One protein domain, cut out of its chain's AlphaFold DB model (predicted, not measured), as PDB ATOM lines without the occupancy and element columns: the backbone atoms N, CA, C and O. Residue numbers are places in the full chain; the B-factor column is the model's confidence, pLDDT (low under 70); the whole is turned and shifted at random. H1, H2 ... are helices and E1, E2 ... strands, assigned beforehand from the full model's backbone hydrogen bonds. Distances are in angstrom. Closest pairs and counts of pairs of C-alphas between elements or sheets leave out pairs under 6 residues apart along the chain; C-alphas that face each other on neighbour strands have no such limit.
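What this domain is: This is residues 305 to 411 of the 415 residues of an uncharacterized protein of Lactobacillus salivarius NIAS840 (UniProt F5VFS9). A short helix, H3, makes the core, and three longer helices, H1, H4 and H5, pack on it from three sides, crossing it at wide angles instead of lying side by side with it. A small two-stranded hairpin, E1 and E2, sits by the last turns of H5 at one end of the domain, and the short helix H2, which follows H1 and comes before H3 along the chain, lies off at a far corner, touching no helix. The long link between H3 and H4 swings out towards the hairpin and comes back. The 107 printed residues hold five named helices and then two named strands, in the order H1, H2, H3, H4, H5, E1, E2; the sheet, in the order E1 - E2, is antiparallel, and the class is mostly helix. The whole is compact and rounded, with a radius of gyration of the C-alphas of 13.0 A and spans of 38 by 29 by 26 A.

Where its parts are: Find C-alpha 305 at (-4.742, 35.915, -7.387); from there H1 takes residues 305 to 319, 21.5 A from first to last C-alpha. Two residues on, you meet H2, residues 322 to 327. Next look for H3, residues 335 to 344, which runs 14.1 A and has its first C-alpha at (-9.355, 26.339, -2.657). After 14 residues with no named element comes H4, residues 359 to 373, 20.9 A long. H5, residues 381 to 397, is the longest helix, with 17 residues and 24.6 A. Then read the two strands, E1 at residues 401 to 404 and E2 at residues 407 to 410; E2 ends at C-alpha 410, (-1.394, 13.559, -20.011).

How they stand to each other: Begin at H3, the hub, which touches three helices. H3 touches H1 with the C-alphas of Ala 312 and Tyr 342 closest, 5.3 A apart, and the two are only just about perpendicular, at 73 degrees. H3 touches H4 with the C-alphas of Gly 343 and Ala 362 closest, 4.6 A apart, at a steep tilt of 49 degrees, opposite ways. H3 touches H5 at a steep tilt of 57 degrees, the same way, with the C-alphas of Val 340 and Tyr 388 closest, at 6.2 A. H4 and H5 touch too, closest at the C-alphas of Val 363 and Leu 384, 6.1 A apart, at a steep tilt of 58 degrees, opposite ways. H1 and H4 are close but not clearly touching, with the C-alphas of Arg 305 and Phe 373 closest, 6.0 A apart. H1 and H5 are only just apart, 8.5 A at the closest. H2 is apart from H1 and from H3. Now look past H5: the closest C-alphas of H5 and E1 are those of Leu 395 and Leu 401, 5.5 A apart, and H5 and E2 are near each other, with 5 pairs of C-alphas within 10 A. E1 and E2 form a hairpin, antiparallel at 140 degrees, where N 402 and O 409 are within hydrogen-bond range at 2.9 A, as are N 409 and O 402 at 2.9 A. In H1, H2, H3, H4 and H5 every O i to N i+4 pair is within hydrogen-bond range.

The domain as a whole: The two C-alphas farthest apart are those of Glu 374 and Gly 405, at 38.5 A. The printed part has no cut. The link from H3 to H4, residues 345 to 358, is long. The mean pLDDT of the printed part is 86.6, and no printed residue is under 70.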
ATOM      1  N   ARG A 305      -3.896  36.828  -8.178       80.12
ATOM      2  CA  ARG A 305      -4.742  35.915  -7.387       80.12
ATOM      3  C   ARG A 305      -6.079  35.662  -8.083       80.12
ATOM      4  O   ARG A 305      -6.450  34.512  -8.295       80.12
ATOM      5  N   LYS A 306      -6.774  36.729  -8.498       80.62
ATOM      6  CA  LYS A 306      -8.048  36.617  -9.229       80.62
ATOM      7  C   LYS A 306      -7.900  35.793 -10.510       80.62
ATOM      8  O   LYS A 306      -8.729  34.928 -10.772       80.62
ATOM      9  N   GLU A 307      -6.826  36.012 -11.267       81.00
ATOM     10  CA  GLU A 307      -6.586  35.280 -12.513       81.00
ATOM     11  C   GLU A 307      -6.280  33.792 -12.289       81.00
ATOM     12  O   GLU A 307      -6.805  32.949 -13.016       81.00
ATOM     13  N   VAL A 308      -5.478  33.446 -11.276       80.81
ATOM     14  CA  VAL A 308      -5.189  32.042 -10.934       80.81
ATOM     15  C   VAL A 308      -6.461  31.318 -10.490       80.81
ATOM     16  O   VAL A 308      -6.744  30.238 -11.003       80.81
ATOM     17  N   THR A 309      -7.269  31.930  -9.615       82.81
ATOM     18  CA  THR A 309      -8.548  31.347  -9.173       82.81
ATOM     19  C   THR A 309      -9.501  31.136 -10.342       82.81
ATOM     20  O   THR A 309     -10.090  30.067 -10.475       82.81
ATOM     21  N   ARG A 310      -9.626  32.138 -11.222       84.06
ATOM     22  CA  ARG A 310     -10.495  32.066 -12.399       84.06
ATOM     23  C   ARG A 310     -10.105  30.909 -13.317       84.06
ATOM     24  O   ARG A 310     -10.973  30.159 -13.745       84.06
ATOM     25  N   ARG A 311      -8.810  30.734 -13.601       83.94
ATOM     26  CA  ARG A 311      -8.324  29.627 -14.442       83.94
ATOM     27  C   ARG A 311      -8.496  28.264 -13.785       83.94
ATOM     28  O   ARG A 311      -8.875  27.324 -14.473       83.94
ATOM     29  N   ALA A 312      -8.230  28.164 -12.483       85.12
ATOM     30  CA  ALA A 312      -8.411  26.925 -11.736       85.12
ATOM     31  C   ALA A 312      -9.878  26.466 -11.762       85.12
ATOM     32  O   ALA A 312     -10.138  25.306 -12.065       85.12
ATOM     33  N   ARG A 313     -10.828  27.388 -11.550       85.81
ATOM     34  CA  ARG A 313     -12.273  27.103 -11.631       85.81
ATOM     35  C   ARG A 313     -12.718  26.716 -13.038       85.81
ATOM     36  O   ARG A 313     -13.325  25.676 -13.210       85.81
ATOM     37  N   LEU A 314     -12.295  27.460 -14.064       84.50
ATOM     38  CA  LEU A 314     -12.608  27.105 -15.456       84.50
ATOM     39  C   LEU A 314     -12.103  25.708 -15.849       84.50
ATOM     40  O   LEU A 314     -12.714  25.046 -16.681       84.50
ATOM     41  N   LEU A 315     -10.967  25.268 -15.302       85.31
ATOM     42  CA  LEU A 315     -10.465  23.912 -15.526       85.31
ATOM     43  C   LEU A 315     -11.258  22.866 -14.747       85.31
ATOM     44  O   LEU A 315     -11.469  21.779 -15.277       85.31
ATOM     45  N   PHE A 316     -11.697  23.191 -13.532       88.00
ATOM     46  CA  PHE A 316     -12.592  22.341 -12.759       88.00
ATOM     47  C   PHE A 316     -13.910  22.116 -13.516       88.00
ATOM     48  O   PHE A 316     -14.220  20.974 -13.838       88.00
ATOM     49  N   ASP A 317     -14.586  23.189 -13.931       86.31
ATOM     50  CA  ASP A 317     -15.885  23.129 -14.623       86.31
ATOM     51  C   ASP A 317     -15.804  22.405 -15.980       86.31
ATOM     52  O   ASP A 317     -16.751  21.763 -16.423       86.31
ATOM     53  N   LYS A 318     -14.654  22.482 -16.668       85.81
ATOM     54  CA  LYS A 318     -14.420  21.733 -17.917       85.81
ATOM     55  C   LYS A 318     -14.299  20.223 -17.701       85.81
ATOM     56  O   LYS A 318     -14.497  19.465 -18.646       85.81
ATOM     57  N   LEU A 319     -13.858  19.797 -16.521       84.44
ATOM     58  CA  LEU A 319     -13.512  18.403 -16.238       84.44
ATOM     59  C   LEU A 319     -14.567  17.697 -15.393       84.44
ATOM     60  O   LEU A 319     -14.687  16.472 -15.486       84.44
ATOM     61  N   PHE A 320     -15.317  18.443 -14.591       87.62
ATOM     62  CA  PHE A 320     -16.307  17.933 -13.658       87.62
ATOM     63  C   PHE A 320     -17.629  18.664 -13.877       87.62
ATOM     64  O   PHE A 320     -17.719  19.870 -13.675       87.62
ATOM     65  N   ASP A 321     -18.643  17.919 -14.311       86.19
ATOM     66  CA  ASP A 321     -20.037  18.352 -14.251       86.19
ATOM     67  C   ASP A 321     -20.584  18.181 -12.822       86.19
ATOM     68  O   ASP A 321     -19.895  17.680 -11.925       86.19
ATOM     69  N   GLU A 322     -21.817  18.636 -12.604       81.75
ATOM     70  CA  GLU A 322     -22.496  18.589 -11.303       81.75
ATOM     71  C   GLU A 322     -22.602  17.144 -10.784       81.75
ATOM     72  O   GLU A 322     -22.187  16.865  -9.661       81.75
ATOM     73  N   GLU A 323     -22.993  16.200 -11.647       85.12
ATOM     74  CA  GLU A 323     -23.104  14.774 -11.313       85.12
ATOM     75  C   GLU A 323     -21.755  14.158 -10.906       85.12
ATOM     76  O   GLU A 323     -21.657  13.486  -9.878       85.12
ATOM     77  N   THR A 324     -20.673  14.417 -11.655       81.00
ATOM     78  CA  THR A 324     -19.349  13.905 -11.271       81.00
ATOM     79  C   THR A 324     -18.867  14.548  -9.968       81.00
ATOM     80  O   THR A 324     -18.222  13.889  -9.148       81.00
ATOM     81  N   SER A 325     -19.135  15.839  -9.778       85.88
ATOM     82  CA  SER A 325     -18.709  16.562  -8.579       85.88
ATOM     83  C   SER A 325     -19.387  15.998  -7.332       85.88
ATOM     84  O   SER A 325     -18.704  15.742  -6.339       85.88
ATOM     85  N   GLU A 326     -20.685  15.692  -7.405       84.88
ATOM     86  CA  GLU A 326     -21.419  15.006  -6.340       84.88
ATOM     87  C   GLU A 326     -20.908  13.577  -6.121       84.88
ATOM     88  O   GLU A 326     -20.576  13.209  -4.992       84.88
ATOM     89  N   MET A 327     -20.745  12.796  -7.197       85.38
ATOM     90  CA  MET A 327     -20.288  11.401  -7.136       85.38
ATOM     91  C   MET A 327     -18.958  11.249  -6.387       85.38
ATOM     92  O   MET A 327     -18.774  10.308  -5.615       85.38
ATOM     93  N   TYR A 328     -18.018  12.169  -6.611       81.50
ATOM     94  CA  TYR A 328     -16.698  12.130  -5.983       81.50
ATOM     95  C   TYR A 328     -16.562  13.073  -4.783       81.50
ATOM     96  O   TYR A 328     -15.451  13.194  -4.253       81.50
ATOM     97  N   ALA A 329     -17.644  13.715  -4.329       86.94
ATOM     98  CA  ALA A 329     -17.637  14.718  -3.263       86.94
ATOM     99  C   ALA A 329     -16.535  15.779  -3.476       86.94
ATOM    100  O   ALA A 329     -15.620  15.934  -2.657       86.94
ATOM    101  N   LEU A 330     -16.560  16.428  -4.641       86.62
ATOM    102  CA  LEU A 330     -15.656  17.510  -5.021       86.62
ATOM    103  C   LEU A 330     -16.374  18.848  -4.830       86.62
ATOM    104  O   LEU A 330     -17.335  19.143  -5.531       86.62
ATOM    105  N   ASP A 331     -15.878  19.660  -3.902       84.94
ATOM    106  CA  ASP A 331     -16.396  21.004  -3.655       84.94
ATOM    107  C   ASP A 331     -15.623  22.044  -4.503       84.94
ATOM    108  O   ASP A 331     -14.417  22.225  -4.282       84.94
ATOM    109  N   PRO A 332     -16.269  22.730  -5.470       78.94
ATOM    110  CA  PRO A 332     -15.627  23.744  -6.311       78.94
ATOM    111  C   PRO A 332     -15.210  25.016  -5.552       78.94
ATOM    112  O   PRO A 332     -14.367  25.777  -6.045       78.94
ATOM    113  N   ASP A 333     -15.761  25.264  -4.360       83.56
ATOM    114  CA  ASP A 333     -15.370  26.392  -3.512       83.56
ATOM    115  C   ASP A 333     -14.179  26.068  -2.598       83.56
ATOM    116  O   ASP A 333     -13.557  26.973  -2.030       83.56
ATOM    117  N   ASN A 334     -13.760  24.802  -2.552       87.12
ATOM    118  CA  ASN A 334     -12.571  24.382  -1.835       87.12
ATOM    119  C   ASN A 334     -11.281  24.793  -2.580       87.12
ATOM    120  O   ASN A 334     -10.864  24.177  -3.566       87.12
ATOM    121  N   TYR A 335     -10.590  25.816  -2.060       85.38
ATOM    122  CA  TYR A 335      -9.355  26.339  -2.657       85.38
ATOM    123  C   TYR A 335      -8.218  25.314  -2.736       85.38
ATOM    124  O   TYR A 335      -7.484  25.311  -3.726       85.38
ATOM    125  N   GLY A 336      -8.066  24.438  -1.739       87.56
ATOM    126  CA  GLY A 336      -7.066  23.369  -1.776       87.56
ATOM    127  C   GLY A 336      -7.294  22.437  -2.966       87.56
ATOM    128  O   GLY A 336      -6.369  22.164  -3.728       87.56
ATOM    129  N   LEU A 337      -8.548  22.045  -3.199       90.50
ATOM    130  CA  LEU A 337      -8.948  21.162  -4.295       90.50
ATOM    131  C   LEU A 337      -8.658  21.761  -5.665       90.50
ATOM    132  O   LEU A 337      -7.928  21.163  -6.464       90.50
ATOM    133  N   ILE A 338      -9.180  22.958  -5.935       89.12
ATOM    134  CA  ILE A 338      -9.029  23.581  -7.255       89.12
ATOM    135  C   ILE A 338      -7.565  23.935  -7.550       89.12
ATOM    136  O   ILE A 338      -7.135  23.857  -8.701       89.12
ATOM    137  N   LEU A 339      -6.763  24.275  -6.532       90.44
ATOM    138  CA  LEU A 339      -5.344  24.587  -6.711       90.44
ATOM    139  C   LEU A 339      -4.486  23.327  -6.898       90.44
ATOM    140  O   LEU A 339      -3.565  23.362  -7.718       90.44
ATOM    141  N   VAL A 340      -4.785  22.218  -6.205       92.94
ATOM    142  CA  VAL A 340      -4.115  20.924  -6.441       92.94
ATOM    143  C   VAL A 340      -4.408  20.442  -7.859       92.94
ATOM    144  O   VAL A 340      -3.472  20.115  -8.589       92.94
ATOM    145  N   LEU A 341      -5.672  20.486  -8.297       91.12
ATOM    146  CA  LEU A 341      -6.061  20.163  -9.672       91.12
ATOM    147  C   LEU A 341      -5.314  21.040 -10.686       91.12
ATOM    148  O   LEU A 341      -4.721  20.538 -11.642       91.12
ATOM    149  N   TYR A 342      -5.281  22.352 -10.452       90.69
ATOM    150  CA  TYR A 342      -4.562  23.293 -11.307       90.69
ATOM    151  C   TYR A 342      -3.054  22.992 -11.377       90.69
ATOM    152  O   TYR A 342      -2.438  23.130 -12.436       90.69
ATOM    153  N   GLY A 343      -2.458  22.536 -10.270       89.88
ATOM    154  CA  GLY A 343      -1.070  22.077 -10.197       89.88
ATOM    155  C   GLY A 343      -0.818  20.762 -10.944       89.88
ATOM    156  O   GLY A 343       0.166  20.665 -11.686       89.88
ATOM    157  N   ILE A 344      -1.717  19.777 -10.808       91.00
ATOM    158  CA  ILE A 344      -1.683  18.503 -11.551       91.00
ATOM    159  C   ILE A 344      -1.716  18.774 -13.050       91.00
ATOM    160  O   ILE A 344      -0.956  18.172 -13.800       91.00
ATOM    161  N   LEU A 345      -2.549  19.713 -13.494       87.56
ATOM    162  CA  LEU A 345      -2.754  20.039 -14.905       87.56
ATOM    163  C   LEU A 345      -1.805  21.125 -15.424       87.56
ATOM    164  O   LEU A 345      -2.154  21.860 -16.347       87.56
ATOM    165  N   GLY A 346      -0.622  21.273 -14.819       81.44
ATOM    166  CA  GLY A 346       0.428  22.154 -15.336       81.44
ATOM    167  C   GLY A 346      -0.031  23.599 -15.563       81.44
ATOM    168  O   GLY A 346       0.423  24.244 -16.504       81.44
ATOM    169  N   GLN A 347      -0.957  24.101 -14.737       82.06
ATOM    170  CA  GLN A 347      -1.551  25.438 -14.857       82.06
ATOM    171  C   GLN A 347      -2.315  25.673 -16.180       82.06
ATOM    172  O   GLN A 347      -2.356  26.796 -16.690       82.06
ATOM    173  N   GLY A 348      -2.895  24.615 -16.756       74.75
ATOM    174  CA  GLY A 348      -3.630  24.665 -18.025       74.75
ATOM    175  C   GLY A 348      -2.732  24.692 -19.263       74.75
ATOM    176  O   GLY A 348      -3.144  25.181 -20.309       74.75
ATOM    177  N   LYS A 349      -1.482  24.234 -19.141       79.00
ATOM    178  CA  LYS A 349      -0.519  24.166 -20.247       79.00
ATOM    179  C   LYS A 349       0.100  22.778 -20.320       79.00
ATOM    180  O   LYS A 349       1.276  22.613 -20.009       79.00
ATOM    181  N   THR A 350      -0.691  21.790 -20.716       82.31
ATOM    182  CA  THR A 350      -0.214  20.406 -20.825       82.31
ATOM    183  C   THR A 350      -0.273  19.932 -22.264       82.31
ATOM    184  O   THR A 350      -1.224  20.232 -22.997       82.31
ATOM    185  N   LYS A 351       0.752  19.186 -22.684       83.56
ATOM    186  CA  LYS A 351       0.729  18.458 -23.953       83.56
ATOM    187  C   LYS A 351       0.543  16.971 -23.701       83.56
ATOM    188  O   LYS A 351       1.076  16.413 -22.743       83.56
ATOM    189  N   ALA A 352      -0.182  16.318 -24.599       84.88
ATOM    190  CA  ALA A 352      -0.324  14.875 -24.593       84.88
ATOM    191  C   ALA A 352       1.066  14.211 -24.574       84.88
ATOM    192  O   ALA A 352       1.966  14.626 -25.305       84.88
ATOM    193  N   ASN A 353       1.219  13.171 -23.751       85.25
ATOM    194  CA  ASN A 353       2.465  12.431 -23.484       85.25
ATOM    195  C   ASN A 353       3.516  13.123 -22.615       85.25
ATOM    196  O   ASN A 353       4.534  12.500 -22.310       85.25
ATOM    197  N   GLU A 354       3.292  14.356 -22.162       89.38
ATOM    198  CA  GLU A 354       4.136  14.926 -21.112       89.38
ATOM    199  C   GLU A 354       3.836  14.249 -19.768       89.38
ATOM    200  O   GLU A 354       2.703  13.848 -19.486       89.38
ATOM    201  N   SER A 355       4.871  14.087 -18.941       87.00
ATOM    202  CA  SER A 355       4.722  13.498 -17.608       87.00
ATOM    203  C   SER A 355       3.927  14.429 -16.702       87.00
ATOM    204  O   SER A 355       4.173  15.634 -16.674       87.00
ATOM    205  N   VAL A 356       2.995  13.857 -15.943       88.75
ATOM    206  CA  VAL A 356       2.217  14.606 -14.955       88.75
ATOM    207  C   VAL A 356       3.130  15.051 -13.819       88.75
ATOM    208  O   VAL A 356       4.009  14.305 -13.384       88.75
ATOM    209  N   ASN A 357       2.908  16.266 -13.316       85.00
ATOM    210  CA  ASN A 357       3.596  16.757 -12.126       85.00
ATOM    211  C   ASN A 357       3.375  15.797 -10.954       85.00
ATOM    212  O   ASN A 357       2.233  15.584 -10.557       85.00
ATOM    213  N   ILE A 358       4.457  15.262 -10.383       84.56
ATOM    214  CA  ILE A 358       4.408  14.405  -9.189       84.56
ATOM    215  C   ILE A 358       3.833  15.158  -7.981       84.56
ATOM    216  O   ILE A 358       3.912  16.389  -7.919       84.56
ATOM    217  N   ALA A 359       3.307  14.420  -7.003       87.25
ATOM    218  CA  ALA A 359       2.591  14.976  -5.853       87.25
ATOM    219  C   ALA A 359       3.354  16.113  -5.153       87.25
ATOM    220  O   ALA A 359       2.806  17.196  -4.965       87.25
ATOM    221  N   ASN A 360       4.655  15.936  -4.897       87.25
ATOM    222  CA  ASN A 360       5.496  16.953  -4.247       87.25
ATOM    223  C   ASN A 360       5.543  18.282  -5.023       87.25
ATOM    224  O   ASN A 360       5.622  19.359  -4.432       87.25
ATOM    225  N   VAL A 361       5.499  18.223  -6.358       85.81
ATOM    226  CA  VAL A 361       5.524  19.413  -7.219       85.81
ATOM    227  C   VAL A 361       4.171  20.118  -7.193       85.81
ATOM    228  O   VAL A 361       4.134  21.344  -7.073       85.81
ATOM    229  N   ALA A 362       3.076  19.358  -7.275       86.44
ATOM    230  CA  ALA A 362       1.720  19.896  -7.249       86.44
ATOM    231  C   ALA A 362       1.360  20.470  -5.869       86.44
ATOM    232  O   ALA A 362       0.976  21.632  -5.783       86.44
ATOM    233  N   VAL A 363       1.575  19.719  -4.786       89.00
ATOM    234  CA  VAL A 363       1.316  20.174  -3.410       89.00
ATOM    235  C   VAL A 363       2.229  21.345  -3.050       89.00
ATOM    236  O   VAL A 363       1.745  22.398  -2.644       89.00
ATOM    237  N   GLY A 364       3.532  21.254  -3.336       86.56
ATOM    238  CA  GLY A 364       4.458  22.362  -3.095       86.56
ATOM    239  C   GLY A 364       4.119  23.629  -3.893       86.56
ATOM    240  O   GLY A 364       4.419  24.744  -3.461       86.56
ATOM    241  N   PHE A 365       3.480  23.496  -5.060       86.44
ATOM    242  CA  PHE A 365       2.935  24.636  -5.793       86.44
ATOM    243  C   PHE A 365       1.753  25.279  -5.059       86.44
ATOM    244  O   PHE A 365       1.740  26.505  -4.929       86.44
ATOM    245  N   VAL A 366       0.824  24.481  -4.526       87.88
ATOM    246  CA  VAL A 366      -0.310  24.965  -3.725       87.88
ATOM    247  C   VAL A 366       0.173  25.695  -2.479       87.88
ATOM    248  O   VAL A 366      -0.207  26.847  -2.288       87.88
ATOM    249  N   THR A 367       1.091  25.116  -1.701       86.06
ATOM    250  CA  THR A 367       1.629  25.750  -0.484       86.06
ATOM    251  C   THR A 367       2.309  27.089  -0.799       86.06
ATOM    252  O   THR A 367       2.123  28.084  -0.092       86.06
ATOM    253  N   ARG A 368       3.049  27.174  -1.919       86.56
ATOM    254  CA  ARG A 368       3.649  28.438  -2.386       86.56
ATOM    255  C   ARG A 368       2.600  29.468  -2.790       86.56
ATOM    256  O   ARG A 368       2.769  30.641  -2.463       86.56
ATOM    257  N   LEU A 369       1.554  29.069  -3.513       84.44
ATOM    258  CA  LEU A 369       0.471  29.976  -3.896       84.44
ATOM    259  C   LEU A 369      -0.320  30.451  -2.680       84.44
ATOM    260  O   LEU A 369      -0.585  31.647  -2.578       84.44
ATOM    261  N   ALA A 370      -0.654  29.543  -1.765       84.19
ATOM    262  CA  ALA A 370      -1.395  29.838  -0.550       84.19
ATOM    263  C   ALA A 370      -0.667  30.878   0.298       84.19
ATOM    264  O   ALA A 370      -1.258  31.894   0.649       84.19
ATOM    265  N   LYS A 371       0.646  30.709   0.496       83.06
ATOM    266  CA  LYS A 371       1.474  31.692   1.202       83.06
ATOM    267  C   LYS A 371       1.634  33.007   0.434       83.06
ATOM    268  O   LYS A 371       1.596  34.074   1.028       83.06
ATOM    269  N   LYS A 372       1.852  32.948  -0.884       80.88
ATOM    270  CA  LYS A 372       2.136  34.137  -1.708       80.88
ATOM    271  C   LYS A 372       0.915  35.030  -1.928       80.88
ATOM    272  O   LYS A 372       1.076  36.233  -2.106       80.88
ATOM    273  N   PHE A 373      -0.271  34.436  -1.999       79.44
ATOM    274  CA  PHE A 373      -1.514  35.127  -2.341       79.44
ATOM    275  C   PHE A 373      -2.562  35.075  -1.225       79.44
ATOM    276  O   PHE A 373      -3.677  35.543  -1.447       79.44
ATOM    277  N   GLU A 374      -2.216  34.530  -0.056       80.88
ATOM    278  CA  GLU A 374      -3.088  34.419   1.122       80.88
ATOM    279  C   GLU A 374      -4.411  33.705   0.797       80.88
ATOM    280  O   GLU A 374      -5.509  34.203   1.073       80.88
ATOM    281  N   TYR A 375      -4.321  32.553   0.122       80.44
ATOM    282  CA  TYR A 375      -5.496  31.704  -0.080       80.44
ATOM    283  C   TYR A 375      -5.914  31.061   1.249       80.44
ATOM    284  O   TYR A 375      -5.037  30.565   1.958       80.44
ATOM    285  N   PRO A 376      -7.221  31.010   1.564       81.75
ATOM    286  CA  PRO A 376      -7.728  30.275   2.717       81.75
ATOM    287  C   PRO A 376      -7.729  28.774   2.390       81.75
ATOM    288  O   PRO A 376      -8.752  28.199   2.038       81.75
ATOM    289  N   VAL A 377      -6.544  28.164   2.393       85.69
ATOM    290  CA  VAL A 377      -6.377  26.710   2.275       85.69
ATOM    291  C   VAL A 377      -6.321  26.164   3.694       85.69
ATOM    292  O   VAL A 377      -5.351  26.408   4.406       85.69
ATOM    293  N   GLU A 378      -7.387  25.487   4.107       80.81
ATOM    294  CA  GLU A 378      -7.538  24.953   5.466       80.81
ATOM    295  C   GLU A 378      -6.881  23.575   5.624       80.81
ATOM    296  O   GLU A 378      -6.601  23.149   6.740       80.81
ATOM    297  N   GLN A 379      -6.597  22.895   4.507       88.38
ATOM    298  CA  GLN A 379      -5.974  21.578   4.500       88.38
ATOM    299  C   GLN A 379      -4.514  21.603   4.945       88.38
ATOM    300  O   GLN A 379      -3.713  22.437   4.515       88.38
ATOM    301  N   THR A 380      -4.151  20.590   5.718       89.88
ATOM    302  CA  THR A 380      -2.769  20.206   6.000       89.88
ATOM    303  C   THR A 380      -2.069  19.679   4.744       89.88
ATOM    304  O   THR A 380      -2.708  19.209   3.799       89.88
ATOM    305  N   ASP A 381      -0.732  19.682   4.731       86.19
ATOM    306  CA  ASP A 381       0.037  19.123   3.609       86.19
ATOM    307  C   ASP A 381      -0.355  17.659   3.328       86.19
ATOM    308  O   ASP A 381      -0.496  17.275   2.168       86.19
ATOM    309  N   GLN A 382      -0.599  16.854   4.370       90.06
ATOM    310  CA  GLN A 382      -1.021  15.456   4.229       90.06
ATOM    311  C   GLN A 382      -2.378  15.325   3.522       90.06
ATOM    312  O   GLN A 382      -2.533  14.473   2.645       90.06
ATOM    313  N   GLU A 383      -3.339  16.184   3.848       89.69
ATOM    314  CA  GLU A 383      -4.644  16.222   3.178       89.69
ATOM    315  C   GLU A 383      -4.516  16.685   1.720       89.69
ATOM    316  O   GLU A 383      -5.213  16.166   0.847       89.69
ATOM    317  N   LEU A 384      -3.579  17.589   1.407       91.31
ATOM    318  CA  LEU A 384      -3.286  17.979   0.024       91.31
ATOM    319  C   LEU A 384      -2.670  16.828  -0.793       91.31
ATOM    320  O   LEU A 384      -2.988  16.692  -1.977       91.31
ATOM    321  N   TYR A 385      -1.836  15.977  -0.185       92.00
ATOM    322  CA  TYR A 385      -1.330  14.755  -0.830       92.00
ATOM    323  C   TYR A 385      -2.450  13.744  -1.100       92.00
ATOM    324  O   TYR A 385      -2.549  13.219  -2.208       92.00
ATOM    325  N   GLN A 386      -3.342  13.522  -0.133       91.75
ATOM    326  CA  GLN A 386      -4.505  12.648  -0.328       91.75
ATOM    327  C   GLN A 386      -5.427  13.172  -1.433       91.75
ATOM    328  O   GLN A 386      -5.929  12.408  -2.259       91.75
ATOM    329  N   LEU A 387      -5.617  14.492  -1.484       91.62
ATOM    330  CA  LEU A 387      -6.406  15.147  -2.517       91.62
ATOM    331  C   LEU A 387      -5.759  15.015  -3.897       91.62
ATOM    332  O   LEU A 387      -6.462  14.790  -4.881       91.62
ATOM    333  N   TYR A 388      -4.429  15.096  -3.970       94.31
ATOM    334  CA  TYR A 388      -3.682  14.831  -5.193       94.31
ATOM    335  C   TYR A 388      -3.924  13.401  -5.695       94.31
ATOM    336  O   TYR A 388      -4.308  13.229  -6.853       94.31
ATOM    337  N   ASP A 389      -3.769  12.390  -4.838       92.56
ATOM    338  CA  ASP A 389      -3.952  10.985  -5.227       92.56
ATOM    339  C   ASP A 389      -5.390  10.708  -5.679       92.56
ATOM    340  O   ASP A 389      -5.614  10.072  -6.716       92.56
ATOM    341  N   LYS A 390      -6.371  11.264  -4.955       93.19
ATOM    342  CA  LYS A 390      -7.791  11.206  -5.318       93.19
ATOM    343  C   LYS A 390      -8.028  11.804  -6.707       93.19
ATOM    344  O   LYS A 390      -8.624  11.151  -7.561       93.19
ATOM    345  N   LEU A 391      -7.532  13.016  -6.964       93.38
ATOM    346  CA  LEU A 391      -7.713  13.697  -8.249       93.38
ATOM    347  C   LEU A 391      -7.008  12.967  -9.396       93.38
ATOM    348  O   LEU A 391      -7.590  12.832 -10.468       93.38
ATOM    349  N   VAL A 392      -5.798  12.439  -9.193       93.06
ATOM    350  CA  VAL A 392      -5.108  11.631 -10.215       93.06
ATOM    351  C   VAL A 392      -5.905  10.370 -10.549       93.06
ATOM    352  O   VAL A 392      -6.038  10.039 -11.728       93.06
ATOM    353  N   GLY A 393      -6.477   9.695  -9.547       91.44
ATOM    354  CA  GLY A 393      -7.346   8.534  -9.752       91.44
ATOM    355  C   GLY A 393      -8.569   8.857 -10.614       91.44
ATOM    356  O   GLY A 393      -8.848   8.145 -11.580       91.44
ATOM    357  N   ILE A 394      -9.245   9.970 -10.325       92.75
ATOM    358  CA  ILE A 394     -10.422  10.408 -11.089       92.75
ATOM    359  C   ILE A 394     -10.033  10.835 -12.513       92.75
ATOM    360  O   ILE A 394     -10.711  10.517 -13.486       92.75
ATOM    361  N   LEU A 395      -8.908  11.531 -12.682       91.38
ATOM    362  CA  LEU A 395      -8.454  11.954 -14.008       91.38
ATOM    363  C   LEU A 395      -7.977  10.774 -14.874       91.38
ATOM    364  O   LEU A 395      -8.073  10.845 -16.099       91.38
ATOM    365  N   LEU A 396      -7.488   9.692 -14.258       91.12
ATOM    366  CA  LEU A 396      -7.206   8.428 -14.942       91.12
ATOM    367  C   LEU A 396      -8.496   7.740 -15.401       91.12
ATOM    368  O   LEU A 396      -8.555   7.290 -16.543       91.12
ATOM    369  N   SER A 397      -9.532   7.679 -14.553       89.19
ATOM    370  CA  SER A 397     -10.812   7.059 -14.932       89.19
ATOM    371  C   SER A 397     -11.527   7.840 -16.038       89.19
ATOM    372  O   SER A 397     -12.123   7.236 -16.925       89.19
ATOM    373  N   LYS A 398     -11.386   9.171 -16.051       87.31
ATOM    374  CA  LYS A 398     -11.891  10.051 -17.118       87.31
ATOM    375  C   LYS A 398     -11.024  10.089 -18.385       87.31
ATOM    376  O   LYS A 398     -11.361  10.800 -19.326       87.31
ATOM    377  N   GLY A 399      -9.892   9.380 -18.425       87.62
ATOM    378  CA  GLY A 399      -8.988   9.352 -19.586       87.62
ATOM    379  C   GLY A 399      -8.223  10.658 -19.851       87.62
ATOM    380  O   GLY A 399      -7.541  10.783 -20.869       87.62
ATOM    381  N   VAL A 400      -8.295  11.627 -18.934       89.44
ATOM    382  CA  VAL A 400      -7.534  12.888 -18.991       89.44
ATOM    383  C   VAL A 400      -6.048  12.614 -18.756       89.44
ATOM    384  O   VAL A 400      -5.180  13.237 -19.373       89.44
ATOM    385  N   LEU A 401      -5.755  11.642 -17.891       92.56
ATOM    386  CA  LEU A 401      -4.434  11.064 -17.678       92.56
ATOM    387  C   LEU A 401      -4.405   9.623 -18.186       92.56
ATOM    388  O   LEU A 401      -5.428   8.946 -18.240       92.56
ATOM    389  N   ARG A 402      -3.210   9.124 -18.505       91.38
ATOM    390  CA  ARG A 402      -2.995   7.721 -18.871       91.38
ATOM    391  C   ARG A 402      -1.693   7.180 -18.304       91.38
ATOM    392  O   ARG A 402      -0.746   7.929 -18.064       91.38
ATOM    393  N   ARG A 403      -1.632   5.863 -18.114       91.44
ATOM    394  CA  ARG A 403      -0.400   5.176 -17.715       91.44
ATOM    395  C   ARG A 403       0.439   4.850 -18.950       91.44
ATOM    396  O   ARG A 403      -0.065   4.267 -19.904       91.44
ATOM    397  N   GLN A 404       1.717   5.218 -18.918       87.94
ATOM    398  CA  GLN A 404       2.719   4.864 -19.920       87.94
ATOM    399  C   GLN A 404       3.907   4.218 -19.196       87.94
ATOM    400  O   GLN A 404       4.783   4.899 -18.656       87.94
ATOM    401  N   GLY A 405       3.893   2.884 -19.121       84.31
ATOM    402  CA  GLY A 405       4.790   2.132 -18.242       84.31
ATOM    403  C   GLY A 405       4.578   2.515 -16.773       84.31
ATOM    404  O   GLY A 405       3.443   2.601 -16.310       84.31
ATOM    405  N   ASN A 406       5.669   2.814 -16.062       81.88
ATOM    406  CA  ASN A 406       5.638   3.225 -14.649       81.88
ATOM    407  C   ASN A 406       5.354   4.726 -14.442       81.88
ATOM    408  O   ASN A 406       5.496   5.228 -13.329       81.88
ATOM    409  N   ARG A 407       5.001   5.471 -15.498       86.19
ATOM    410  CA  ARG A 407       4.726   6.913 -15.428       86.19
ATOM    411  C   ARG A 407       3.269   7.212 -15.754       86.19
ATOM    412  O   ARG A 407       2.640   6.517 -16.551       86.19
ATOM    413  N   VAL A 408       2.757   8.289 -15.166       90.19
ATOM    414  CA  VAL A 408       1.475   8.890 -15.547       90.19
ATOM    415  C   VAL A 408       1.765  10.071 -16.469       90.19
ATOM    416  O   VAL A 408       2.591  10.927 -16.146       90.19
ATOM    417  N   VAL A 409       1.109  10.101 -17.626       92.44
ATOM    418  CA  VAL A 409       1.250  11.152 -18.643       92.44
ATOM    419  C   VAL A 409      -0.113  11.745 -18.989       92.44
ATOM    420  O   VAL A 409      -1.145  11.099 -18.783       92.44
ATOM    421  N   TYR A 410      -0.144  12.961 -19.532       90.75
ATOM    422  CA  TYR A 410      -1.394  13.559 -20.011       90.75
ATOM    423  C   TYR A 410      -1.912  12.806 -21.243       90.75
ATOM    424  O   TYR A 410      -1.171  12.571 -22.202       90.75
ATOM    425  N   GLY A 411      -3.187  12.416 -21.215       84.81
ATOM    426  CA  GLY A 411      -3.864  11.734 -22.321       84.81
ATOM    427  C   GLY A 411      -4.373  12.689 -23.401       84.81
ATOM    428  O   GLY A 411      -4.506  12.290 -24.556       84.81
TER     429      GLY A 411